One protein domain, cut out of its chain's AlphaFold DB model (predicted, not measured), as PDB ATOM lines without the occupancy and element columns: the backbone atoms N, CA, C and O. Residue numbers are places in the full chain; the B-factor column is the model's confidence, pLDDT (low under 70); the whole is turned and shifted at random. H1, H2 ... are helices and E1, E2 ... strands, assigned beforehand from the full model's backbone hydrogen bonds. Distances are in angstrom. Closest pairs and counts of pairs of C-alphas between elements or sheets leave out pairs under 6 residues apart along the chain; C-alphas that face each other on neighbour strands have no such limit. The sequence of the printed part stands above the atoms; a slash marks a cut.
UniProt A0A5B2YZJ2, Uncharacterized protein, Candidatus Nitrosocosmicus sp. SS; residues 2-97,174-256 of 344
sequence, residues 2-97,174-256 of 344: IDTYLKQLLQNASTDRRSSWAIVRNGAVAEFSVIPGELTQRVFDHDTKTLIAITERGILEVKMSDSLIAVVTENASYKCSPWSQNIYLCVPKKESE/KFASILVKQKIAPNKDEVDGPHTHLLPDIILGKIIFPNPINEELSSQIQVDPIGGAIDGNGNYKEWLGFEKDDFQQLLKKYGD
ATOM      1  N   ILE A   2      12.846 -51.414 -10.585       88.50
ATOM      2  CA  ILE A   2      12.039 -51.963  -9.486       88.50
ATOM      3  C   ILE A   2      11.820 -53.469  -9.712       88.50
ATOM      4  O   ILE A   2      11.087 -53.863 -10.620       88.50
ATOM      5  N   ASP A   3      12.456 -54.310  -8.895       91.88
ATOM      6  CA  ASP A   3      12.279 -55.768  -8.941       91.88
ATOM      7  C   ASP A   3      11.004 -56.234  -8.205       91.88
ATOM      8  O   ASP A   3      10.264 -55.437  -7.624       91.88
ATOM      9  N   THR A   4      10.725 -57.541  -8.230       92.00
ATOM     10  CA  THR A   4       9.542 -58.133  -7.580       92.00
ATOM     11  C   THR A   4       9.496 -57.878  -6.073       92.00
ATOM     12  O   THR A   4       8.420 -57.630  -5.531       92.00
ATOM     13  N   TYR A   5      10.646 -57.909  -5.393       93.75
ATOM     14  CA  TYR A   5      10.708 -57.676  -3.951       93.75
ATOM     15  C   TYR A   5      10.335 -56.228  -3.623       93.75
ATOM     16  O   TYR A   5       9.477 -55.987  -2.775       93.75
ATOM     17  N   LEU A   6      10.911 -55.267  -4.348       94.12
ATOM     18  CA  LEU A   6      10.613 -53.854  -4.152       94.12
ATOM     19  C   LEU A   6       9.157 -53.534  -4.514       94.12
ATOM     20  O   LEU A   6       8.497 -52.804  -3.782       94.12
ATOM     21  N   LYS A   7       8.607 -54.141  -5.575       94.19
ATOM     22  CA  LYS A   7       7.173 -54.034  -5.908       94.19
ATOM     23  C   LYS A   7       6.293 -54.505  -4.747       94.19
ATOM     24  O   LYS A   7       5.363 -53.794  -4.375       94.19
ATOM     25  N   GLN A   8       6.595 -55.660  -4.151       94.44
ATOM     26  CA  GLN A   8       5.821 -56.183  -3.023       94.44
ATOM     27  C   GLN A   8       5.921 -55.283  -1.785       94.44
ATOM     28  O   GLN A   8       4.908 -55.042  -1.125       94.44
ATOM     29  N   LEU A   9       7.114 -54.759  -1.487       95.62
ATOM     30  CA  LEU A   9       7.317 -53.810  -0.393       95.62
ATOM     31  C   LEU A   9       6.453 -52.557  -0.583       95.62
ATOM     32  O   LEU A   9       5.723 -52.180   0.328       95.62
ATOM     33  N   LEU A  10       6.486 -51.957  -1.774       96.19
ATOM     34  CA  LEU A  10       5.691 -50.775  -2.119       96.19
ATOM     35  C   LEU A  10       4.184 -51.053  -2.013       96.19
ATOM     36  O   LEU A  10       3.436 -50.254  -1.459       96.19
ATOM     37  N   GLN A  11       3.720 -52.215  -2.477       95.62
ATOM     38  CA  GLN A  11       2.317 -52.600  -2.306       95.62
ATOM     39  C   GLN A  11       1.929 -52.717  -0.828       95.62
ATOM     40  O   GLN A  11       0.844 -52.282  -0.446       95.62
ATOM     41  N   ASN A  12       2.790 -53.275   0.023       95.25
ATOM     42  CA  ASN A  12       2.524 -53.376   1.461       95.25
ATOM     43  C   ASN A  12       2.525 -52.000   2.142       95.25
ATOM     44  O   ASN A  12       1.597 -51.699   2.892       95.25
ATOM     45  N   ALA A  13       3.488 -51.145   1.796       95.38
ATOM     46  CA  ALA A  13       3.602 -49.782   2.311       95.38
ATOM     47  C   ALA A  13       2.395 -48.894   1.957       95.38
ATOM     48  O   ALA A  13       2.099 -47.945   2.669       95.38
ATOM     49  N   SER A  14       1.648 -49.190   0.886       95.38
ATOM     50  CA  SER A  14       0.433 -48.423   0.538       95.38
ATOM     51  C   SER A  14      -0.725 -48.576   1.535       95.38
ATOM     52  O   SER A  14      -1.683 -47.810   1.494       95.38
ATOM     53  N   THR A  15      -0.637 -49.562   2.431       94.50
ATOM     54  CA  THR A  15      -1.653 -49.859   3.455       94.50
ATOM     55  C   THR A  15      -1.102 -49.891   4.874       94.50
ATOM     56  O   THR A  15      -1.860 -50.083   5.821       94.50
ATOM     57  N   ASP A  16       0.212 -49.762   5.035       92.50
ATOM     58  CA  ASP A  16       0.855 -49.802   6.342       92.50
ATOM     59  C   ASP A  16       0.824 -48.405   6.972       92.50
ATOM     60  O   ASP A  16       1.336 -47.441   6.413       92.50
ATOM     61  N   ARG A  17       0.246 -48.304   8.172       89.50
ATOM     62  CA  ARG A  17       0.162 -47.055   8.951       89.50
ATOM     63  C   ARG A  17       1.520 -46.463   9.329       89.50
ATOM     64  O   ARG A  17       1.599 -45.313   9.740       89.50
ATOM     65  N   ARG A  18       2.580 -47.273   9.285       88.38
ATOM     66  CA  ARG A  18       3.946 -46.820   9.560       88.38
ATOM     67  C   ARG A  18       4.540 -46.082   8.372       88.38
ATOM     68  O   ARG A  18       5.489 -45.334   8.577       88.38
ATOM     69  N   SER A  19       4.007 -46.312   7.176       92.38
ATOM     70  CA  SER A  19       4.529 -45.750   5.944       92.38
ATOM     71  C   SER A  19       3.888 -44.405   5.625       92.38
ATOM     72  O   SER A  19       2.705 -44.186   5.889       92.38
ATOM     73  N   SER A  20       4.655 -43.530   4.984       93.69
ATOM     74  CA  SER A  20       4.140 -42.324   4.335       93.69
ATOM     75  C   SER A  20       4.533 -42.304   2.871       93.69
ATOM     76  O   SER A  20       5.592 -42.788   2.475       93.69
ATOM     77  N   TRP A  21       3.664 -41.715   2.066       97.38
ATOM     78  CA  TRP A  21       3.882 -41.440   0.658       97.38
ATOM     79  C   TRP A  21       3.756 -39.949   0.445       97.38
ATOM     80  O   TRP A  21       2.868 -39.328   1.022       97.38
ATOM     81  N   ALA A  22       4.593 -39.370  -0.407       96.62
ATOM     82  CA  ALA A  22       4.446 -37.968  -0.743       96.62
ATOM     83  C   ALA A  22       4.858 -37.653  -2.176       96.62
ATOM     84  O   ALA A  22       5.806 -38.217  -2.723       96.62
ATOM     85  N   ILE A  23       4.166 -36.697  -2.780       97.19
ATOM     86  CA  ILE A  23       4.612 -36.038  -4.003       97.19
ATOM     87  C   ILE A  23       5.070 -34.644  -3.590       97.19
ATOM     88  O   ILE A  23       4.264 -33.824  -3.153       97.19
ATOM     89  N   VAL A  24       6.378 -34.406  -3.697       92.75
ATOM     90  CA  VAL A  24       7.038 -33.204  -3.176       92.75
ATOM     91  C   VAL A  24       7.655 -32.407  -4.316       92.75
ATOM     92  O   VAL A  24       8.478 -32.919  -5.076       92.75
ATOM     93  N   ARG A  25       7.309 -31.125  -4.396       92.06
ATOM     94  CA  ARG A  25       8.071 -30.084  -5.092       92.06
ATOM     95  C   ARG A  25       8.287 -28.915  -4.148       92.06
ATOM     96  O   ARG A  25       7.633 -28.826  -3.114       92.06
ATOM     97  N   ASN A  26       9.233 -28.039  -4.478       87.88
ATOM     98  CA  ASN A  26       9.608 -26.915  -3.621       87.88
ATOM     99  C   ASN A  26       8.374 -26.084  -3.228       87.88
ATOM    100  O   ASN A  26       7.860 -25.293  -4.000       87.88
ATOM    101  N   GLY A  27       7.893 -26.278  -2.000       88.88
ATOM    102  CA  GLY A  27       6.735 -25.568  -1.469       88.88
ATOM    103  C   GLY A  27       5.370 -26.105  -1.892       88.88
ATOM    104  O   GLY A  27       4.372 -25.492  -1.542       88.88
ATOM    105  N   ALA A  28       5.283 -27.237  -2.586       93.75
ATOM    106  CA  ALA A  28       4.017 -27.901  -2.871       93.75
ATOM    107  C   ALA A  28       4.134 -29.395  -2.563       93.75
ATOM    108  O   ALA A  28       4.939 -30.104  -3.168       93.75
ATOM    109  N   VAL A  29       3.336 -29.865  -1.607       94.56
ATOM    110  CA  VAL A  29       3.402 -31.236  -1.101       94.56
ATOM    111  C   VAL A  29       2.005 -31.820  -1.008       94.56
ATOM    112  O   VAL A  29       1.098 -31.171  -0.493       94.56
ATOM    113  N   ALA A  30       1.841 -33.056  -1.462       97.12
ATOM    114  CA  ALA A  30       0.741 -33.907  -1.031       97.12
ATOM    115  C   ALA A  30       1.313 -35.128  -0.337       97.12
ATOM    116  O   ALA A  30       2.228 -35.754  -0.868       97.12
ATOM    117  N   GLU A  31       0.756 -35.454   0.820       96.19
ATOM    118  CA  GLU A  31       1.129 -36.611   1.617       96.19
ATOM    119  C   GLU A  31      -0.059 -37.560   1.731       96.19
ATOM    120  O   GLU A  31      -1.225 -37.154   1.723       96.19
ATOM    121  N   PHE A  32       0.251 -38.844   1.819       97.12
ATOM    122  CA  PHE A  32      -0.701 -39.914   2.025       97.12
ATOM    123  C   PHE A  32      -0.128 -40.889   3.048       97.12
ATOM    124  O   PHE A  32       0.936 -41.480   2.853       97.12
ATOM    125  N   SER A  33      -0.871 -41.079   4.124       94.94
ATOM    126  CA  SER A  33      -0.591 -42.027   5.193       94.94
ATOM    127  C   SER A  33      -1.912 -42.628   5.665       94.94
ATOM    128  O   SER A  33      -2.987 -42.066   5.443       94.94
ATOM    129  N   VAL A  34      -1.843 -43.800   6.291       93.94
ATOM    130  CA  VAL A  34      -3.019 -44.476   6.848       93.94
ATOM    131  C   VAL A  34      -3.111 -44.177   8.340       93.94
ATOM    132  O   VAL A  34      -2.138 -44.359   9.078       93.94
ATOM    133  N   ILE A  35      -4.289 -43.755   8.799       91.62
ATOM    134  CA  ILE A  35      -4.554 -43.501  10.220       91.62
ATOM    135  C   ILE A  35      -4.943 -44.816  10.921       91.62
ATOM    136  O   ILE A  35      -5.639 -45.651  10.333       91.62
ATOM    137  N   PRO A  36      -4.540 -45.040  12.188       87.12
ATOM    138  CA  PRO A  36      -5.015 -46.181  12.965       87.12
ATOM    139  C   PRO A  36      -6.549 -46.290  12.999       87.12
ATOM    140  O   PRO A  36      -7.243 -45.351  13.377       87.12
ATOM    141  N   GLY A  37      -7.073 -47.463  12.637       86.75
ATOM    142  CA  GLY A  37      -8.513 -47.751  12.653       86.75
ATOM    143  C   GLY A  37      -9.283 -47.301  11.407       86.75
ATOM    144  O   GLY A  37     -10.455 -47.647  11.286       86.75
ATOM    145  N   GLU A  38      -8.649 -46.589  10.472       90.94
ATOM    146  CA  GLU A  38      -9.264 -46.244   9.187       90.94
ATOM    147  C   GLU A  38      -9.329 -47.477   8.271       90.94
ATOM    148  O   GLU A  38      -8.378 -48.260   8.175       90.94
ATOM    149  N   LEU A  39     -10.461 -47.664   7.588       91.44
ATOM    150  CA  LEU A  39     -10.581 -48.696   6.565       91.44
ATOM    151  C   LEU A  39      -9.759 -48.295   5.338       91.44
ATOM    152  O   LEU A  39     -10.067 -47.311   4.666       91.44
ATOM    153  N   THR A  40      -8.760 -49.114   5.014       93.56
ATOM    154  CA  THR A  40      -7.924 -48.926   3.825       93.56
ATOM    155  C   THR A  40      -8.131 -50.070   2.849       93.56
ATOM    156  O   THR A  40      -7.947 -51.240   3.182       93.56
ATOM    157  N   GLN A  41      -8.483 -49.725   1.614       94.81
ATOM    158  CA  GLN A  41      -8.563 -50.665   0.504       94.81
ATOM    159  C   GLN A  41      -7.328 -50.526  -0.376       94.81
ATOM    160  O   GLN A  41      -6.912 -49.416  -0.695       94.81
ATOM    161  N   ARG A  42      -6.772 -51.659  -0.812       95.75
ATOM    162  CA  ARG A  42      -5.698 -51.708  -1.806       95.75
ATOM    163  C   ARG A  42      -6.143 -52.511  -3.008       95.75
ATOM    164  O   ARG A  42      -6.576 -53.651  -2.865       95.75
ATOM    165  N   VAL A  43      -5.955 -51.931  -4.182       95.62
ATOM    166  CA  VAL A  43      -6.215 -52.559  -5.474       95.62
ATOM    167  C   VAL A  43      -4.945 -52.460  -6.309       95.62
ATOM    168  O   VAL A  43      -4.275 -51.430  -6.316       95.62
ATOM    169  N   PHE A  44      -4.597 -53.537  -7.006       96.06
ATOM    170  CA  PHE A  44      -3.591 -53.488  -8.058       96.06
ATOM    171  C   PHE A  44      -4.289 -53.744  -9.388       96.06
ATOM    172  O   PHE A  44      -4.752 -54.853  -9.650       96.06
ATOM    173  N   ASP A  45      -4.406 -52.702 -10.203       94.75
ATOM    174  CA  ASP A  45      -4.919 -52.819 -11.561       94.75
ATOM    175  C   ASP A  45      -3.812 -53.400 -12.446       94.75
ATOM    176  O   ASP A  45      -2.800 -52.749 -12.727       94.75
ATOM    177  N   HIS A  46      -3.992 -54.655 -12.851       92.56
ATOM    178  CA  HIS A  46      -3.024 -55.389 -13.658       92.56
ATOM    179  C   HIS A  46      -2.933 -54.878 -15.101       92.56
ATOM    180  O   HIS A  46      -1.850 -54.960 -15.684       92.56
ATOM    181  N   ASP A  47      -4.012 -54.313 -15.649       93.25
ATOM    182  CA  ASP A  47      -4.056 -53.828 -17.030       93.25
ATOM    183  C   ASP A  47      -3.278 -52.519 -17.155       93.25
ATOM    184  O   ASP A  47      -2.458 -52.338 -18.059       93.25
ATOM    185  N   THR A  48      -3.474 -51.612 -16.196       93.88
ATOM    186  CA  THR A  48      -2.766 -50.323 -16.175       93.88
ATOM    187  C   THR A  48      -1.443 -50.365 -15.405       93.88
ATOM    188  O   THR A  48      -0.675 -49.397 -15.455       93.88
ATOM    189  N   LYS A  49      -1.144 -51.490 -14.737       95.56
ATOM    190  CA  LYS A  49      -0.036 -51.663 -13.780       95.56
ATOM    191  C   LYS A  49      -0.070 -50.606 -12.668       95.56
ATOM    192  O   LYS A  49       0.973 -50.061 -12.299       95.56
ATOM    193  N   THR A  50      -1.251 -50.290 -12.144       97.19
ATOM    194  CA  THR A  50      -1.433 -49.207 -11.167       97.19
ATOM    195  C   THR A  50      -1.721 -49.764  -9.780       97.19
ATOM    196  O   THR A  50      -2.682 -50.503  -9.578       97.19
ATOM    197  N   LEU A  51      -0.895 -49.384  -8.808       97.81
ATOM    198  CA  LEU A  51      -1.177 -49.566  -7.390       97.81
ATOM    199  C   LEU A  51      -2.105 -48.448  -6.927       97.81
ATOM    200  O   LEU A  51      -1.770 -47.279  -7.089       97.81
ATOM    201  N   ILE A  52      -3.238 -48.809  -6.338       98.06
ATOM    202  CA  ILE A  52      -4.238 -47.880  -5.827       98.06
ATOM    203  C   ILE A  52      -4.471 -48.197  -4.349       98.06
ATOM    204  O   ILE A  52      -4.783 -49.339  -4.005       98.06
ATOM    205  N   ALA A  53      -4.345 -47.196  -3.483       97.75
ATOM    206  CA  ALA A  53      -4.769 -47.272  -2.089       97.75
ATOM    207  C   ALA A  53      -5.828 -46.205  -1.810       97.75
ATOM    208  O   ALA A  53      -5.668 -45.045  -2.180       97.75
ATOM    209  N   ILE A  54      -6.928 -46.608  -1.182       97.25
ATOM    210  CA  ILE A  54      -8.094 -45.763  -0.920       97.25
ATOM    211  C   ILE A  54      -8.376 -45.801   0.573       97.25
ATOM    212  O   ILE A  54      -8.565 -46.878   1.141       97.25
ATOM    213  N   THR A  55      -8.461 -44.623   1.178       96.38
ATOM    214  CA  THR A  55      -8.992 -44.430   2.529       96.38
ATOM    215  C   THR A  55     -10.241 -43.553   2.477       96.38
ATOM    216  O   THR A  55     -10.657 -43.099   1.404       96.38
ATOM    217  N   GLU A  56     -10.865 -43.264   3.618       94.69
ATOM    218  CA  GLU A  56     -11.952 -42.282   3.677       94.69
ATOM    219  C   GLU A  56     -11.435 -40.871   3.365       94.69
ATOM    220  O   GLU A  56     -12.127 -40.087   2.708       94.69
ATOM    221  N   ARG A  57     -10.184 -40.584   3.737       96.00
ATOM    222  CA  ARG A  57      -9.544 -39.261   3.654       96.00
ATOM    223  C   ARG A  57      -8.736 -39.001   2.389       96.00
ATOM    224  O   ARG A  57      -8.502 -37.836   2.069       96.00
ATOM    225  N   GLY A  58      -8.363 -40.024   1.623       97.19
ATOM    226  CA  GLY A  58      -7.626 -39.814   0.377       97.19
ATOM    227  C   GLY A  58      -7.526 -41.029  -0.537       97.19
ATOM    228  O   GLY A  58      -8.065 -42.096  -0.245       97.19
ATOM    229  N   ILE A  59      -6.860 -40.832  -1.673       98.25
ATOM    230  CA  ILE A  59      -6.539 -41.862  -2.662       98.25
ATOM    231  C   ILE A  59      -5.096 -41.655  -3.116       98.25
ATOM    232  O   ILE A  59      -4.727 -40.553  -3.513       98.25
ATOM    233  N   LEU A  60      -4.305 -42.718  -3.076       98.56
ATOM    234  CA  LEU A  60      -2.974 -42.806  -3.656       98.56
ATOM    235  C   LEU A  60      -3.055 -43.673  -4.911       98.56
ATOM    236  O   LEU A  60      -3.562 -44.792  -4.845       98.56
ATOM    237  N   GLU A  61      -2.505 -43.202  -6.026       98.44
ATOM    238  CA  GLU A  61      -2.308 -44.024  -7.222       98.44
ATOM    239  C   GLU A  61      -0.855 -43.945  -7.684       98.44
ATOM    240  O   GLU A  61      -0.298 -42.856  -7.801       98.44
ATOM    241  N   VAL A  62      -0.240 -45.091  -7.978       98.38
ATOM    242  CA  VAL A  62       1.143 -45.191  -8.459       98.38
ATOM    243  C   VAL A  62       1.207 -46.157  -9.634       98.38
ATOM    244  O   VAL A  62       0.963 -47.357  -9.490       98.38
ATOM    245  N   LYS A  63       1.581 -45.652 -10.807       97.44
ATOM    246  CA  LYS A  63       1.796 -46.456 -12.010       97.44
ATOM    247  C   LYS A  63       3.165 -47.131 -11.953       97.44
ATOM    248  O   LYS A  63       4.193 -46.491 -12.163       97.44
ATOM    249  N   MET A  64       3.180 -48.444 -11.737       95.19
ATOM    250  CA  MET A  64       4.381 -49.280 -11.635       95.19
ATOM    251  C   MET A  64       4.979 -49.584 -13.021       95.19
ATOM    252  O   MET A  64       4.924 -50.708 -13.521       95.19
ATOM    253  N   SER A  65       5.540 -48.550 -13.651       92.81
ATOM    254  CA  SER A  65       6.206 -48.623 -14.956       92.81
ATOM    255  C   SER A  65       7.612 -49.212 -14.858       92.81
ATOM    256  O   SER A  65       8.341 -48.944 -13.904       92.81
ATOM    257  N   ASP A  66       8.040 -49.935 -15.893       90.88
ATOM    258  CA  ASP A  66       9.396 -50.495 -15.967       90.88
ATOM    259  C   ASP A  66      10.477 -49.410 -16.188       90.88
ATOM    260  O   ASP A  66      11.658 -49.651 -15.954       90.88
ATOM    261  N   SER A  67      10.067 -48.187 -16.551       91.75
ATOM    262  CA  SER A  67      10.925 -46.996 -16.643       91.75
ATOM    263  C   SER A  67      11.258 -46.357 -15.287       91.75
ATOM    264  O   SER A  67      12.085 -45.448 -15.230       91.75
ATOM    265  N   LEU A  68      10.628 -46.799 -14.190       96.06
ATOM    266  CA  LEU A  68      10.903 -46.252 -12.863       96.06
ATOM    267  C   LEU A  68      12.264 -46.716 -12.324       96.06
ATOM    268  O   LEU A  68      12.607 -47.905 -12.282       96.06
ATOM    269  N   ILE A  69      13.016 -45.747 -11.817       95.44
ATOM    270  CA  ILE A  69      14.287 -45.918 -11.126       95.44
ATOM    271  C   ILE A  69      14.034 -45.669  -9.643       95.44
ATOM    272  O   ILE A  69      13.674 -44.564  -9.251       95.44
ATOM    273  N   ALA A  70      14.222 -46.692  -8.813       95.81
ATOM    274  CA  ALA A  70      14.201 -46.519  -7.368       95.81
ATOM    275  C   ALA A  70      15.545 -45.961  -6.890       95.81
ATOM    276  O   ALA A  70      16.588 -46.538  -7.192       95.81
ATOM    277  N   VAL A  71      15.502 -44.869  -6.131       95.50
ATOM    278  CA  VAL A  71      16.644 -44.312  -5.402       95.50
ATOM    279  C   VAL A  71      16.362 -44.476  -3.915       95.50
ATOM    280  O   VAL A  71      15.453 -43.840  -3.386       95.50
ATOM    281  N   VAL A  72      17.112 -45.357  -3.253       95.19
ATOM    282  CA  VAL A  72      16.968 -45.632  -1.816       95.19
ATOM    283  C   VAL A  72      18.035 -44.861  -1.061       95.19
ATOM    284  O   VAL A  72      19.222 -45.016  -1.345       95.19
ATOM    285  N   THR A  73      17.625 -44.001  -0.133       93.12
ATOM    286  CA  THR A  73      18.548 -43.086   0.542       93.12
ATOM    287  C   THR A  73      18.050 -42.668   1.922       93.12
ATOM    288  O   THR A  73      16.867 -42.786   2.248       93.12
ATOM    289  N   GLU A  74      18.972 -42.148   2.724       92.75
ATOM    290  CA  GLU A  74      18.696 -41.513   4.005       92.75
ATOM    291  C   GLU A  74      19.135 -40.053   3.975       92.75
ATOM    292  O   GLU A  74      20.053 -39.678   3.245       92.75
ATOM    293  N   ASN A  75      18.486 -39.211   4.778       88.25
ATOM    294  CA  ASN A  75      18.797 -37.785   4.801       88.25
ATOM    295  C   ASN A  75      18.572 -37.170   6.195       88.25
ATOM    296  O   ASN A  75      17.555 -37.452   6.827       88.25
ATOM    297  N   ALA A  76      19.497 -36.316   6.652       85.88
ATOM    298  CA  ALA A  76      19.418 -35.574   7.924       85.88
ATOM    299  C   ALA A  76      19.394 -34.043   7.735       85.88
ATOM    300  O   ALA A  76      19.733 -33.279   8.640       85.88
ATOM    301  N   SER A  77      19.009 -33.581   6.548       79.12
ATOM    302  CA  SER A  77      18.835 -32.169   6.205       79.12
ATOM    303  C   SER A  77      17.434 -31.633   6.530       79.12
ATOM    304  O   SER A  77      17.214 -30.422   6.467       79.12
ATOM    305  N   TYR A  78      16.485 -32.493   6.909       73.00
ATOM    306  CA  TYR A  78      15.123 -32.081   7.255       73.00
ATOM    307  C   TYR A  78      14.979 -31.750   8.746       73.00
ATOM    308  O   TYR A  78      15.402 -32.509   9.612       73.00
ATOM    309  N   LYS A  79      14.318 -30.624   9.048       73.19
ATOM    310  CA  LYS A  79      14.053 -30.134  10.417       73.19
ATOM    311  C   LYS A  79      12.902 -30.842  11.136       73.19
ATOM    312  O   LYS A  79      12.579 -30.447  12.247       73.19
ATOM    313  N   CYS A  80      12.257 -31.820  10.509       73.94
ATOM    314  CA  CYS A  80      11.094 -32.517  11.061       73.94
ATOM    315  C   CYS A  80      11.407 -33.936  11.549       73.94
ATOM    316  O   CYS A  80      10.560 -34.540  12.193       73.94
ATOM    317  N   SER A  81      12.609 -34.466  11.293       82.62
ATOM    318  CA  SER A  81      12.982 -35.825  11.699       82.62
ATOM    319  C   SER A  81      14.416 -35.916  12.218       82.62
ATOM    320  O   SER A  81      15.268 -35.166  11.734       82.62
ATOM    321  N   PRO A  82      14.733 -36.845  13.148       85.94
ATOM    322  CA  PRO A  82      16.118 -37.194  13.447       85.94
ATOM    323  C   PRO A  82      16.905 -37.576  12.183       85.94
ATOM    324  O   PRO A  82      18.025 -37.117  11.987       85.94
ATOM    325  N   TRP A  83      16.303 -38.378  11.306       92.25
ATOM    326  CA  TRP A  83      16.708 -38.608   9.917       92.25
ATOM    327  C   TRP A  83      15.510 -39.176   9.154       92.25
ATOM    328  O   TRP A  83      14.557 -39.681   9.745       92.25
ATOM    329  N   SER A  84      15.536 -39.095   7.833       89.31
ATOM    330  CA  SER A  84      14.509 -39.671   6.966       89.31
ATOM    331  C   SER A  84      15.049 -40.881   6.215       89.31
ATOM    332  O   SER A  84      16.250 -40.951   5.942       89.31
ATOM    333  N   GLN A  85      14.158 -41.812   5.888       92.06
ATOM    334  CA  GLN A  85      14.446 -43.054   5.181       92.06
ATOM    335  C   GLN A  85      13.481 -43.151   4.010       92.06
ATOM    336  O   GLN A  85      12.297 -43.387   4.199       92.06
ATOM    337  N   ASN A  86      13.965 -42.898   2.798       93.75
ATOM    338  CA  ASN A  86      13.085 -42.726   1.650       93.75
ATOM    339  C   ASN A  86      13.500 -43.598   0.470       93.75
ATOM    340  O   ASN A  86      14.680 -43.723   0.132       93.75
ATOM    341  N   ILE A  87      12.493 -44.132  -0.211       96.19
ATOM    342  CA  ILE A  87      12.594 -44.625  -1.577       96.19
ATOM    343  C   ILE A  87      11.957 -43.568  -2.476       96.19
ATOM    344  O   ILE A  87      10.757 -43.312  -2.397       96.19
ATOM    345  N   TYR A  88      12.745 -42.977  -3.366       96.56
ATOM    346  CA  TYR A  88      12.238 -42.110  -4.425       96.56
ATOM    347  C   TYR A  88      12.020 -42.945  -5.682       96.56
ATOM    348  O   TYR A  88      12.941 -43.613  -6.155       96.56
ATOM    349  N   LEU A  89      10.811 -42.909  -6.236       97.44
ATOM    350  CA  LEU A  89      10.520 -43.498  -7.540       97.44
ATOM    351  C   LEU A  89      10.701 -42.413  -8.596       97.44
ATOM    352  O   LEU A  89       9.913 -41.475  -8.676       97.44
ATOM    353  N   CYS A  90      11.764 -42.523  -9.378       97.31
ATOM    354  CA  CYS A  90      12.225 -41.490 -10.292       97.31
ATOM    355  C   CYS A  90      12.121 -41.923 -11.754       97.31
ATOM    356  O   CYS A  90      12.100 -43.110 -12.069       97.31
ATOM    357  N   VAL A  91      12.143 -40.943 -12.652       97.00
ATOM    358  CA  VAL A  91      12.399 -41.126 -14.091       97.00
ATOM    359  C   VAL A  91      13.391 -40.063 -14.572       97.00
ATOM    360  O   VAL A  91      13.571 -39.059 -13.871       97.00
ATOM    361  N   PRO A  92      14.027 -40.221 -15.748       96.25
ATOM    362  CA  PRO A  92      14.781 -39.135 -16.368       96.25
ATOM    363  C   PRO A  92      13.922 -37.874 -16.508       96.25
ATOM    364  O   PRO A  92      12.755 -37.948 -16.892       96.25
ATOM    365  N   LYS A  93      14.485 -36.696 -16.234       94.38
ATOM    366  CA  LYS A  93      13.729 -35.432 -16.172       94.38
ATOM    367  C   LYS A  93      12.899 -35.144 -17.431       94.38
ATOM    368  O   LYS A  93      11.743 -34.747 -17.321       94.38
ATOM    369  N   LYS A  94      13.437 -35.423 -18.621       93.12
ATOM    370  CA  LYS A  94      12.712 -35.272 -19.901       93.12
ATOM    371  C   LYS A  94      11.476 -36.169 -19.998       93.12
ATOM    372  O   LYS A  94      10.500 -35.823 -20.648       93.12
ATOM    373  N   GLU A  95      11.504 -37.325 -19.345       95.62
ATOM    374  CA  GLU A  95      10.372 -38.244 -19.319       95.62
ATOM    375  C   GLU A  95       9.324 -37.850 -18.284       95.62
ATOM    376  O   GLU A  95       8.223 -38.379 -18.360       95.62
ATOM    377  N   SER A  96       9.617 -36.935 -17.357       95.75
ATOM    378  CA  SER A  96       8.687 -36.509 -16.301       95.75
ATOM    379  C   SER A  96       7.717 -35.395 -16.709       95.75
ATOM    380  O   SER A  96       6.854 -35.032 -15.919       95.75
ATOM    381  N   GLU A  97       7.844 -34.864 -17.929       95.12
ATOM    382  CA  GLU A  97       7.121 -33.661 -18.347       95.12
ATOM    383  C   GLU A  97       5.590 -33.833 -18.370       95.12
ATOM    384  O   GLU A  97       5.050 -34.835 -18.854       95.12
ATOM    385  N   LYS A 174       3.821 -37.573 -13.294       97.19
ATOM    386  CA  LYS A 174       3.484 -38.410 -14.455       97.19
ATOM    387  C   LYS A 174       3.151 -39.858 -14.084       97.19
ATOM    388  O   LYS A 174       2.403 -40.517 -14.806       97.19
ATOM    389  N   PHE A 175       3.720 -40.367 -12.990       98.00
ATOM    390  CA  PHE A 175       3.562 -41.765 -12.571       98.00
ATOM    391  C   PHE A 175       2.860 -41.932 -11.225       98.00
ATOM    392  O   PHE A 175       2.672 -43.071 -10.798       98.00
ATOM    393  N   ALA A 176       2.459 -40.851 -10.560       98.38
ATOM    394  CA  ALA A 176       1.733 -40.944  -9.306       98.38
ATOM    395  C   ALA A 176       0.730 -39.805  -9.124       98.38
ATOM    396  O   ALA A 176       0.941 -38.701  -9.620       98.38
ATOM    397  N   SER A 177      -0.329 -40.079  -8.368       98.50
ATOM    398  CA  SER A 177      -1.292 -39.083  -7.908       98.50
ATOM    399  C   SER A 177      -1.619 -39.288  -6.437       98.50
ATOM    400  O   SER A 177      -1.691 -40.425  -5.959       98.50
ATOM    401  N   ILE A 178      -1.830 -38.185  -5.726       98.75
ATOM    402  CA  ILE A 178      -2.417 -38.178  -4.389       98.75
ATOM    403  C   ILE A 178      -3.627 -37.249  -4.421       98.75
ATOM    404  O   ILE A 178      -3.509 -36.045  -4.652       98.75
ATOM    405  N   LEU A 179      -4.801 -37.827  -4.181       98.69
ATOM    406  CA  LEU A 179      -6.058 -37.119  -4.010       98.69
ATOM    407  C   LEU A 179      -6.404 -37.043  -2.527       98.69
ATOM    408  O   LEU A 179      -6.635 -38.063  -1.881       98.69
ATOM    409  N   VAL A 180      -6.518 -35.836  -1.995       98.12
ATOM    410  CA  VAL A 180      -6.896 -35.585  -0.610       98.12
ATOM    411  C   VAL A 180      -8.341 -35.106  -0.539       98.12
ATOM    412  O   VAL A 180      -8.716 -34.115  -1.168       98.12
ATOM    413  N   LYS A 181      -9.138 -35.811   0.266       96.69
ATOM    414  CA  LYS A 181     -10.542 -35.504   0.576       96.69
ATOM    415  C   LYS A 181     -10.721 -34.835   1.936       96.69
ATOM    416  O   LYS A 181     -11.726 -34.168   2.167       96.69
ATOM    417  N   GLN A 182      -9.764 -35.038   2.838       94.06
ATOM    418  CA  GLN A 182      -9.745 -34.442   4.169       94.06
ATOM    419  C   GLN A 182      -9.889 -32.913   4.096       94.06
ATOM    420  O   GLN A 182      -9.320 -32.268   3.212       94.06
ATOM    421  N   LYS A 183     -10.643 -32.321   5.029       93.19
ATOM    422  CA  LYS A 183     -10.730 -30.859   5.154       93.19
ATOM    423  C   LYS A 183      -9.367 -30.269   5.507       93.19
ATOM    424  O   LYS A 183      -8.564 -30.925   6.165       93.19
ATOM    425  N   ILE A 184      -9.110 -29.044   5.069       90.19
ATOM    426  CA  ILE A 184      -7.895 -28.326   5.450       90.19
ATOM    427  C   ILE A 184      -8.102 -27.829   6.883       90.19
ATOM    428  O   ILE A 184      -9.131 -27.222   7.187       90.19
ATOM    429  N   ALA A 185      -7.164 -28.132   7.779       79.69
ATOM    430  CA  ALA A 185      -7.220 -27.610   9.136       79.69
ATOM    431  C   ALA A 185      -6.962 -26.088   9.111       79.69
ATOM    432  O   ALA A 185      -6.052 -25.642   8.413       79.69
ATOM    433  N   PRO A 186      -7.736 -25.277   9.854       65.00
ATOM    434  CA  PRO A 186      -7.569 -23.820   9.875       65.00
ATOM    435  C   PRO A 186      -6.263 -23.361  10.550       65.00
ATOM    436  O   PRO A 186      -5.835 -22.230  10.341       65.00
ATOM    437  N   ASN A 187      -5.613 -24.234  11.327       63.50
ATOM    438  CA  ASN A 187      -4.326 -23.985  11.977       63.50
ATOM    439  C   ASN A 187      -3.229 -24.878  11.380       63.50
ATOM    440  O   ASN A 187      -3.518 -25.917  10.792       63.50
ATOM    441  N   LYS A 188      -1.958 -24.516  11.608       56.22
ATOM    442  CA  LYS A 188      -0.766 -25.318  11.249       56.22
ATOM    443  C   LYS A 188      -0.590 -26.588  12.104       56.22
ATOM    444  O   LYS A 188       0.536 -27.051  12.271       56.22
ATOM    445  N   ASP A 189      -1.664 -27.098  12.692       57.69
ATOM    446  CA  ASP A 189      -1.605 -28.303  13.508       57.69
ATOM    447  C   ASP A 189      -1.337 -29.514  12.603       57.69
ATOM    448  O   ASP A 189      -1.772 -29.543  11.447       57.69
ATOM    449  N   GLU A 190      -0.593 -30.497  13.113       60.97
ATOM    450  CA  GLU A 190      -0.381 -31.767  12.419       60.97
ATOM    451  C   GLU A 190      -1.738 -32.412  12.130       60.97
ATOM    452  O   GLU A 190      -2.562 -32.610  13.027       60.97
ATOM    453  N   VAL A 191      -1.984 -32.703  10.853       77.88
ATOM    454  CA  VAL A 191      -3.195 -33.394  10.426       77.88
ATOM    455  C   VAL A 191      -2.808 -34.817  10.069       77.88
ATOM    456  O   VAL A 191      -2.137 -35.043   9.064       77.88
ATOM    457  N   ASP A 192      -3.254 -35.770  10.883       88.19
ATOM    458  CA  ASP A 192      -3.080 -37.189  10.589       88.19
ATOM    459  C   ASP A 192      -3.710 -37.552   9.231       88.19
ATOM    460  O   ASP A 192      -4.741 -37.003   8.809       88.19
ATOM    461  N   GLY A 193      -3.118 -38.537   8.556       92.69
ATOM    462  CA  GLY A 193      -3.600 -39.048   7.278       92.69
ATOM    463  C   GLY A 193      -3.322 -38.128   6.083       92.69
ATOM    464  O   GLY A 193      -2.500 -37.213   6.155       92.69
ATOM    465  N   PRO A 194      -4.011 -38.348   4.946       95.56
ATOM    466  CA  PRO A 194      -3.744 -37.618   3.714       95.56
ATOM    467  C   PRO A 194      -3.995 -36.113   3.843       95.56
ATOM    468  O   PRO A 194      -5.086 -35.674   4.222       95.56
ATOM    469  N   HIS A 195      -3.003 -35.305   3.483       95.38
ATOM    470  CA  HIS A 195      -3.075 -33.848   3.555       95.38
ATOM    471  C   HIS A 195      -2.131 -33.194   2.536       95.38
ATOM    472  O   HIS A 195      -1.409 -33.865   1.802       95.38
ATOM    473  N   THR A 196      -2.200 -31.869   2.412       95.00
ATOM    474  CA  THR A 196      -1.410 -31.117   1.428       95.00
ATOM    475  C   THR A 196      -0.846 -29.852   2.042       95.00
ATOM    476  O   THR A 196      -1.540 -29.196   2.818       95.00
ATOM    477  N   HIS A 197       0.332 -29.444   1.583       92.44
ATOM    478  CA  HIS A 197       0.954 -28.168   1.913       92.44
ATOM    479  C   HIS A 197       1.165 -27.353   0.644       92.44
ATOM    480  O   HIS A 197       1.649 -27.868  -0.365       92.44
ATOM    481  N   LEU A 198       0.840 -26.066   0.716       91.94
ATOM    482  CA  LEU A 198       1.199 -25.081  -0.296       91.94
ATOM    483  C   LEU A 198       1.883 -23.913   0.414       91.94
ATOM    484  O   LEU A 198       1.302 -23.284   1.294       91.94
ATOM    485  N   LEU A 199       3.140 -23.662   0.068       90.38
ATOM    486  CA  LEU A 199       4.043 -22.737   0.745       90.38
ATOM    487  C   LEU A 199       4.582 -21.734  -0.289       90.38
ATOM    488  O   LEU A 199       5.658 -21.960  -0.859       90.38
ATOM    489  N   PRO A 200       3.850 -20.632  -0.546       89.69
ATOM    490  CA  PRO A 200       4.171 -19.667  -1.600       89.69
ATOM    491  C   PRO A 200       5.609 -19.149  -1.577       89.69
ATOM    492  O   PRO A 200       6.247 -19.075  -2.620       89.69
ATOM    493  N   ASP A 201       6.172 -18.865  -0.399       87.75
ATOM    494  CA  ASP A 201       7.547 -18.361  -0.291       87.75
ATOM    495  C   ASP A 201       8.598 -19.340  -0.837       87.75
ATOM    496  O   ASP A 201       9.602 -18.916  -1.411       87.75
ATOM    497  N   ILE A 202       8.366 -20.648  -0.696       87.88
ATOM    498  CA  ILE A 202       9.266 -21.675  -1.231       87.88
ATOM    499  C   ILE A 202       9.036 -21.837  -2.740       87.88
ATOM    500  O   ILE A 202      10.005 -21.938  -3.492       87.88
ATOM    501  N   ILE A 203       7.779 -21.795  -3.198       89.06
ATOM    502  CA  ILE A 203       7.428 -21.875  -4.629       89.06
ATOM    503  C   ILE A 203       8.071 -20.718  -5.404       89.06
ATOM    504  O   ILE A 203       8.664 -20.928  -6.460       89.06
ATOM    505  N   LEU A 204       8.030 -19.511  -4.838       86.44
ATOM    506  CA  LEU A 204       8.637 -18.300  -5.394       86.44
ATOM    507  C   LEU A 204      10.175 -18.272  -5.272       86.44
ATOM    508  O   LEU A 204      10.801 -17.259  -5.575       86.44
ATOM    509  N   GLY A 205      10.799 -19.365  -4.819       82.19
ATOM    510  CA  GLY A 205      12.252 -19.523  -4.787       82.19
ATOM    511  C   GLY A 205      12.960 -18.734  -3.686       82.19
ATOM    512  O   GLY A 205      14.182 -18.598  -3.736       82.19
ATOM    513  N   LYS A 206      12.240 -18.228  -2.674       74.00
ATOM    514  CA  LYS A 206      12.859 -17.510  -1.542       74.00
ATOM    515  C   LYS A 206      13.598 -18.454  -0.590       74.00
ATOM    516  O   LYS A 206      14.449 -18.015   0.178       74.00
ATOM    517  N   ILE A 207      13.264 -19.744  -0.626       74.06
ATOM    518  CA  ILE A 207      13.868 -20.807   0.183       74.06
ATOM    519  C   ILE A 207      14.133 -22.003  -0.738       74.06
ATOM    520  O   ILE A 207      13.248 -22.413  -1.487       74.06
ATOM    521  N   ILE A 208      15.334 -22.578  -0.665       69.06
ATOM    522  CA  ILE A 208      15.730 -23.762  -1.438       69.06
ATOM    523  C   ILE A 208      15.999 -24.907  -0.463       69.06
ATOM    524  O   ILE A 208      16.777 -24.747   0.478       69.06
ATOM    525  N   PHE A 209      15.374 -26.060  -0.701       71.12
ATOM    526  CA  PHE A 209      15.657 -27.286   0.041       71.12
ATOM    527  C   PHE A 209      16.605 -28.192  -0.749       71.12
ATOM    528  O   PHE A 209      16.520 -28.241  -1.979       71.12
ATOM    529  N   PRO A 210      17.511 -28.910  -0.065       72.38
ATOM    530  CA  PRO A 210      18.371 -29.883  -0.718       72.38
ATOM    531  C   PRO A 210      17.536 -31.031  -1.294       72.38
ATOM    532  O   PRO A 210      16.624 -31.537  -0.641       72.38
ATOM    533  N   ASN A 211      17.872 -31.454  -2.511       77.56
ATOM    534  CA  ASN A 211      17.234 -32.578  -3.181       77.56
ATOM    535  C   ASN A 211      18.151 -33.812  -3.095       77.56
ATOM    536  O   ASN A 211      19.268 -33.759  -3.608       77.56
ATOM    537  N   PRO A 212      17.729 -34.915  -2.455       80.31
ATOM    538  CA  PRO A 212      18.584 -36.088  -2.279       80.31
ATOM    539  C   PRO A 212      18.693 -36.971  -3.532       80.31
ATOM    540  O   PRO A 212      19.411 -37.971  -3.502       80.31
ATOM    541  N   ILE A 213      17.989 -36.640  -4.620       88.19
ATOM    542  CA  ILE A 213      18.111 -37.328  -5.912       88.19
ATOM    543  C   ILE A 213      18.968 -36.523  -6.898       88.19
ATOM    544  O   ILE A 213      19.023 -35.297  -6.842       88.19
ATOM    545  N   ASN A 214      19.618 -37.231  -7.824       87.75
ATOM    546  CA  ASN A 214      20.412 -36.642  -8.905       87.75
ATOM    547  C   ASN A 214      19.572 -35.656  -9.751       87.75
ATOM    548  O   ASN A 214      18.417 -35.944 -10.060       87.75
ATOM    549  N   GLU A 215      20.160 -34.526 -10.159       90.12
ATOM    550  CA  GLU A 215      19.507 -33.459 -10.939       90.12
ATOM    551  C   GLU A 215      18.982 -33.893 -12.324       90.12
ATOM    552  O   GLU A 215      18.083 -33.253 -12.882       90.12
ATOM    553  N   GLU A 216      19.519 -34.981 -12.884       94.00
ATOM    554  CA  GLU A 216      19.057 -35.594 -14.137       94.00
ATOM    555  C   GLU A 216      17.761 -36.401 -13.962       94.00
ATOM    556  O   GLU A 216      17.076 -36.721 -14.942       94.00
ATOM    557  N   LEU A 217      17.405 -36.720 -12.715       95.44
ATOM    558  CA  LEU A 217      16.209 -37.460 -12.347       95.44
ATOM    559  C   LEU A 217      15.125 -36.523 -11.805       95.44
ATOM    560  O   LEU A 217      15.388 -35.496 -11.185       95.44
ATOM    561  N   SER A 218      13.873 -36.921 -12.004       95.31
ATOM    562  CA  SER A 218      12.704 -36.297 -11.389       95.31
ATOM    563  C   SER A 218      11.950 -37.334 -10.560       95.31
ATOM    564  O   SER A 218      11.508 -38.363 -11.087       95.31
ATOM    565  N   SER A 219      11.793 -37.066  -9.260       96.25
ATOM    566  CA  SER A 219      11.008 -37.913  -8.357       96.25
ATOM    567  C   SER A 219       9.527 -37.810  -8.700       96.25
ATOM    568  O   SER A 219       8.945 -36.731  -8.672       96.25
ATOM    569  N   GLN A 220       8.901 -38.935  -9.008       97.44
ATOM    570  CA  GLN A 220       7.468 -39.022  -9.271       97.44
ATOM    571  C   GLN A 220       6.676 -39.172  -7.972       97.44
ATOM    572  O   GLN A 220       5.572 -38.647  -7.856       97.44
ATOM    573  N   ILE A 221       7.250 -39.869  -6.997       97.88
ATOM    574  CA  ILE A 221       6.729 -40.019  -5.642       97.88
ATOM    575  C   ILE A 221       7.876 -40.461  -4.725       97.88
ATOM    576  O   ILE A 221       8.809 -41.136  -5.176       97.88
ATOM    577  N   GLN A 222       7.816 -40.078  -3.455       95.81
ATOM    578  CA  GLN A 222       8.666 -40.609  -2.392       95.81
ATOM    579  C   GLN A 222       7.829 -41.461  -1.437       95.81
ATOM    580  O   GLN A 222       6.641 -41.199  -1.248       95.81
ATOM    581  N   VAL A 223       8.452 -42.468  -0.834       95.81
ATOM    582  CA  VAL A 223       7.841 -43.290   0.209       95.81
ATOM    583  C   VAL A 223       8.846 -43.558   1.320       95.81
ATOM    584  O   VAL A 223       9.970 -43.977   1.036       95.81
ATOM    585  N   ASP A 224       8.432 -43.363   2.569       92.81
ATOM    586  CA  ASP A 224       9.063 -44.001   3.724       92.81
ATOM    587  C   ASP A 224       8.306 -45.312   3.975       92.81
ATOM    588  O   ASP A 224       7.169 -45.287   4.446       92.81
ATOM    589  N   PRO A 225       8.859 -46.476   3.588       84.50
ATOM    590  CA  PRO A 225       8.102 -47.722   3.583       84.50
ATOM    591  C   PRO A 225       7.976 -48.364   4.967       84.50
ATOM    592  O   PRO A 225       7.133 -49.241   5.138       84.50
ATOM    593  N   ILE A 226       8.810 -47.997   5.940       81.81
ATOM    594  CA  ILE A 226       8.955 -48.730   7.213       81.81
ATOM    595  C   ILE A 226       8.734 -47.798   8.418       81.81
ATOM    596  O   ILE A 226       8.336 -48.251   9.503       81.81
ATOM    597  N   GLY A 227       8.941 -46.494   8.224       73.94
ATOM    598  CA  GLY A 227       9.057 -45.489   9.266       73.94
ATOM    599  C   GLY A 227      10.383 -45.657  10.008       73.94
ATOM    600  O   GLY A 227      10.649 -46.725  10.566       73.94
ATOM    601  N   GLY A 228      11.202 -44.612  10.055       81.25
ATOM    602  CA  GLY A 228      12.455 -44.596  10.819       81.25
ATOM    603  C   GLY A 228      12.234 -44.353  12.317       81.25
ATOM    604  O   GLY A 228      11.664 -45.175  13.026       81.25
ATOM    605  N   ALA A 229      12.674 -43.202  12.826       85.94
ATOM    606  CA  ALA A 229      12.329 -42.736  14.178       85.94
ATOM    607  C   ALA A 229      10.952 -42.039  14.244       85.94
ATOM    608  O   ALA A 229      10.505 -41.626  15.318       85.94
ATOM    609  N   ILE A 230      10.292 -41.902  13.093       86.31
ATOM    610  CA  ILE A 230       8.985 -41.273  12.897       86.31
ATOM    611  C   ILE A 230       8.110 -42.223  12.073       86.31
ATOM    612  O   ILE A 230       8.629 -42.961  11.233       86.31
ATOM    613  N   ASP A 231       6.814 -42.281  12.372       85.81
ATOM    614  CA  ASP A 231       5.834 -42.972  11.534       85.81
ATOM    615  C   ASP A 231       5.274 -42.076  10.419       85.81
ATOM    616  O   ASP A 231       5.570 -40.885  10.334       85.81
ATOM    617  N   GLY A 232       4.447 -42.653   9.548       81.94
ATOM    618  CA  GLY A 232       3.895 -41.941   8.403       81.94
ATOM    619  C   GLY A 232       2.973 -40.762   8.735       81.94
ATOM    620  O   GLY A 232       2.595 -40.041   7.821       81.94
ATOM    621  N   ASN A 233       2.612 -40.557  10.006       83.88
ATOM    622  CA  ASN A 233       1.811 -39.426  10.474       83.88
ATOM    623  C   ASN A 233       2.649 -38.409  11.269       83.88
ATOM    624  O   ASN A 233       2.092 -37.554  11.943       83.88
ATOM    625  N   GLY A 234       3.982 -38.502  11.237       83.94
ATOM    626  CA  GLY A 234       4.850 -37.560  11.951       83.94
ATOM    627  C   GLY A 234       5.111 -37.927  13.416       83.94
ATOM    628  O   GLY A 234       5.939 -37.297  14.074       83.94
ATOM    629  N   ASN A 235       4.495 -38.993  13.939       86.19
ATOM    630  CA  ASN A 235       4.638 -39.346  15.346       86.19
ATOM    631  C   ASN A 235       5.988 -40.011  15.620       86.19
ATOM    632  O   ASN A 235       6.360 -40.997  14.980       86.19
ATOM    633  N   TYR A 236       6.698 -39.537  16.651       88.38
ATOM    634  CA  TYR A 236       7.914 -40.209  17.104       88.38
ATOM    635  C   TYR A 236       7.619 -41.619  17.615       88.38
ATOM    636  O   TYR A 236       6.732 -41.811  18.460       88.38
ATOM    637  N   LYS A 237       8.466 -42.566  17.208       87.75
ATOM    638  CA  LYS A 237       8.475 -43.949  17.684       87.75
ATOM    639  C   LYS A 237       9.854 -44.364  18.180       87.75
ATOM    640  O   LYS A 237      10.871 -43.797  17.782       87.75
ATOM    641  N   GLU A 238       9.878 -45.379  19.035       88.94
ATOM    642  CA  GLU A 238      11.123 -46.030  19.428       88.94
ATOM    643  C   GLU A 238      11.784 -46.666  18.195       88.94
ATOM    644  O   GLU A 238      11.123 -47.346  17.404       88.94
ATOM    645  N   TRP A 239      13.087 -46.434  18.025       90.19
ATOM    646  CA  TRP A 239      13.873 -47.047  16.962       90.19
ATOM    647  C   TRP A 239      14.609 -48.264  17.519       90.19
ATOM    648  O   TRP A 239      15.296 -48.177  18.533       90.19
ATOM    649  N   LEU A 240      14.466 -49.415  16.861       86.88
ATOM    650  CA  LEU A 240      14.950 -50.702  17.385       86.88
ATOM    651  C   LEU A 240      16.449 -50.947  17.156       86.88
ATOM    652  O   LEU A 240      16.954 -52.014  17.516       86.88
ATOM    653  N   GLY A 241      17.137 -49.972  16.567       89.94
ATOM    654  CA  GLY A 241      18.563 -50.013  16.290       89.94
ATOM    655  C   GLY A 241      18.914 -50.447  14.873       89.94
ATOM    656  O   GLY A 241      18.095 -50.997  14.135       89.94
ATOM    657  N   PHE A 242      20.173 -50.211  14.504       90.06
ATOM    658  CA  PHE A 242      20.653 -50.340  13.126       90.06
ATOM    659  C   PHE A 242      20.494 -51.758  12.562       90.06
ATOM    660  O   PHE A 242      20.082 -51.939  11.422       90.06
ATOM    661  N   GLU A 243      20.817 -52.778  13.361       88.81
ATOM    662  CA  GLU A 243      20.810 -54.179  12.910       88.81
ATOM    663  C   GLU A 243      19.391 -54.756  12.762       88.81
ATOM    664  O   GLU A 243      19.206 -55.779  12.104       88.81
ATOM    665  N   LYS A 244      18.390 -54.112  13.376       89.38
ATOM    666  CA  LYS A 244      16.973 -54.514  13.326       89.38
ATOM    667  C   LYS A 244      16.143 -53.651  12.377       89.38
ATOM    668  O   LYS A 244      14.930 -53.827  12.296       89.38
ATOM    669  N   ASP A 245      16.777 -52.699  11.704       90.25
ATOM    670  CA  ASP A 245      16.117 -51.787  10.790       90.25
ATOM    671  C   ASP A 245      16.142 -52.357   9.365       90.25
ATOM    672  O   ASP A 245      17.169 -52.353   8.678       90.25
ATOM    673  N   ASP A 246      14.979 -52.835   8.914       91.19
ATOM    674  CA  ASP A 246      14.770 -53.374   7.566       91.19
ATOM    675  C   ASP A 246      15.180 -52.375   6.471       91.19
ATOM    676  O   ASP A 246      15.610 -52.783   5.386       91.19
ATOM    677  N   PHE A 247      15.133 -51.064   6.744       93.69
ATOM    678  CA  PHE A 247      15.556 -50.057   5.781       93.69
ATOM    679  C   PHE A 247      17.065 -50.110   5.524       93.69
ATOM    680  O   PHE A 247      17.498 -49.864   4.399       93.69
ATOM    681  N   GLN A 248      17.885 -50.524   6.498       93.31
ATOM    682  CA  GLN A 248      19.325 -50.704   6.271       93.31
ATOM    683  C   GLN A 248      19.602 -51.827   5.264       93.31
ATOM    684  O   GLN A 248      20.542 -51.727   4.473       93.31
ATOM    685  N   GLN A 249      18.758 -52.865   5.224       92.00
ATOM    686  CA  GLN A 249      18.857 -53.920   4.210       92.00
ATOM    687  C   GLN A 249      18.454 -53.407   2.824       92.00
ATOM    688  O   GLN A 249      19.091 -53.757   1.827       92.00
ATOM    689  N   LEU A 250      17.442 -52.537   2.752       93.88
ATOM    690  CA  LEU A 250      17.068 -51.861   1.506       93.88
ATOM    691  C   LEU A 250      18.189 -50.955   1.009       93.88
ATOM    692  O   LEU A 250      18.543 -51.021  -0.165       93.88
ATOM    693  N   LEU A 251      18.776 -50.158   1.899       94.44
ATOM    694  CA  LEU A 251      19.871 -49.254   1.576       94.44
ATOM    695  C   LEU A 251      21.102 -50.031   1.093       94.44
ATOM    696  O   LEU A 251      21.690 -49.670   0.080       94.44
ATOM    697  N   LYS A 252      21.434 -51.156   1.735       94.44
ATOM    698  CA  LYS A 252      22.511 -52.053   1.290       94.44
ATOM    699  C   LYS A 252      22.261 -52.639  -0.101       94.44
ATOM    700  O   LYS A 252      23.200 -52.810  -0.875       94.44
ATOM    701  N   LYS A 253      21.014 -53.017  -0.399       93.75
ATOM    702  CA  LYS A 253      20.654 -53.711  -1.643       93.75
ATOM    703  C   LYS A 253      20.439 -52.759  -2.824       93.75
ATOM    704  O   LYS A 253      20.783 -53.116  -3.947       93.75
ATOM    705  N   TYR A 254      19.842 -51.595  -2.581       93.88
ATOM    706  CA  TYR A 254      19.345 -50.686  -3.620       93.88
ATOM    707  C   TYR A 254      19.885 -49.256  -3.519       93.88
ATOM    708  O   TYR A 254      19.658 -48.469  -4.436       93.88
ATOM    709  N   GLY A 255      20.540 -48.896  -2.415       92.12
ATOM    710  CA  GLY A 255      21.192 -47.599  -2.270       92.12
ATOM    711  C   GLY A 255      22.499 -47.516  -3.057       92.12
ATOM    712  O   GLY A 255      22.915 -48.464  -3.728       92.12
ATOM    713  N   ASP A 256      23.167 -46.368  -2.959       90.50
ATOM    714  CA  ASP A 256      24.521 -46.227  -3.488       90.50
ATOM    715  C   ASP A 256      25.477 -47.149  -2.722       90.50
ATOM    716  O   ASP A 256      25.686 -46.989  -1.518       90.50
TER     717      ASP A 256
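This is residues 2 to 97 and 174 to 256 of the 344 residues of an uncharacterized protein of Candidatus Nitrosocosmicus sp. SS (UniProt A0A5B2YZJ2). Two antiparallel sheets lie partly face to face as a sandwich with crossed strands: a twisted sheet of six strands, whose E1 and E2 pack on E5 and E8 of a sheet of four. H4 packs on the large sheet at its E6 edge, while H1 covers E4 of the small sheet and grazes the large one. The 179 printed residues hold four named helices and ten named strands, in the order H1 E1 E2 E3 E4 E5 E6 E7 H2 E8 E9 H3 E10 H4; the class is mixed, with 88 residues, under half, in named elements. The whole is compact, with a radius of gyration of the C-alphas of 15.7 A and spans of 42 by 39 by 38 A.

The large sheet runs E6, residues 69 to 75, E7, 84 to 92, E10, 217 to 224, E1, 20 to 25, E2, 28 to 33, and E9, 195 to 198. Within hydrogen-bond range are N 71 and O 88 (E6, E7) at 2.9 A, N 89 and O 221 (E7, E10) at 2.9 A, N 222 and O 22 (E10, E1) at 2.8 A, N 23 and O 30 (E1, E2) at 2.9 A and N 197 and O 29 (E9, E2) at 2.8 A. E10 bends by 71 degrees at residue 220. The small sheet runs E3, residues 41 to 45, E4, 50 to 54, E5, 58 to 63, and E8, 176 to 180; E3 E4 E5 are a meander, each strand the antiparallel neighbour of the one before. Here N 43 and O 52, N 53 and O 60, and N 61 and O 177 are each 2.9 A apart. The sheets' strands stand at 52 degrees, and the closest C-alphas of E2 and E8, Ala 30 and Ile 178, are 6.3 A apart. H4, residues 246 to 254, is over E6 at a height over the sheet of 8.8 A; their closest C-alphas, Leu 251 and Val 72, are 5.7 A apart. H1, residues 4 to 13, is over E4 at a height over the sheet of 10.8 A, along the strands at 10 degrees on the local plane. H2, residues 93 to 96, and H3, residues 200 to 203, only graze the large sheet. In H1 and H4 every O i to N i+4 pair is within hydrogen-bond range; H2 and H3 are too short for one.

H1 spans 14.2 A from C-alpha 4 at (9.542, -58.133, -7.580). E7 spans 23.3 A, E10 18.8 A and E6 18.4 A. H4 spans 12.4 A and ends at C-alpha 254, (19.345, -50.686, -3.620).

The C-alphas farthest apart, of Asp 47 and Lys 206, are 43.0 A apart. Residues 98 to 173 are not printed; C-alphas 97 and 174 are 7.1 A apart across the cut. The links E8 to E9, H3 to E10 and E10 to H4 are long. Residues 186 to 190 and 208 have pLDDT under 70.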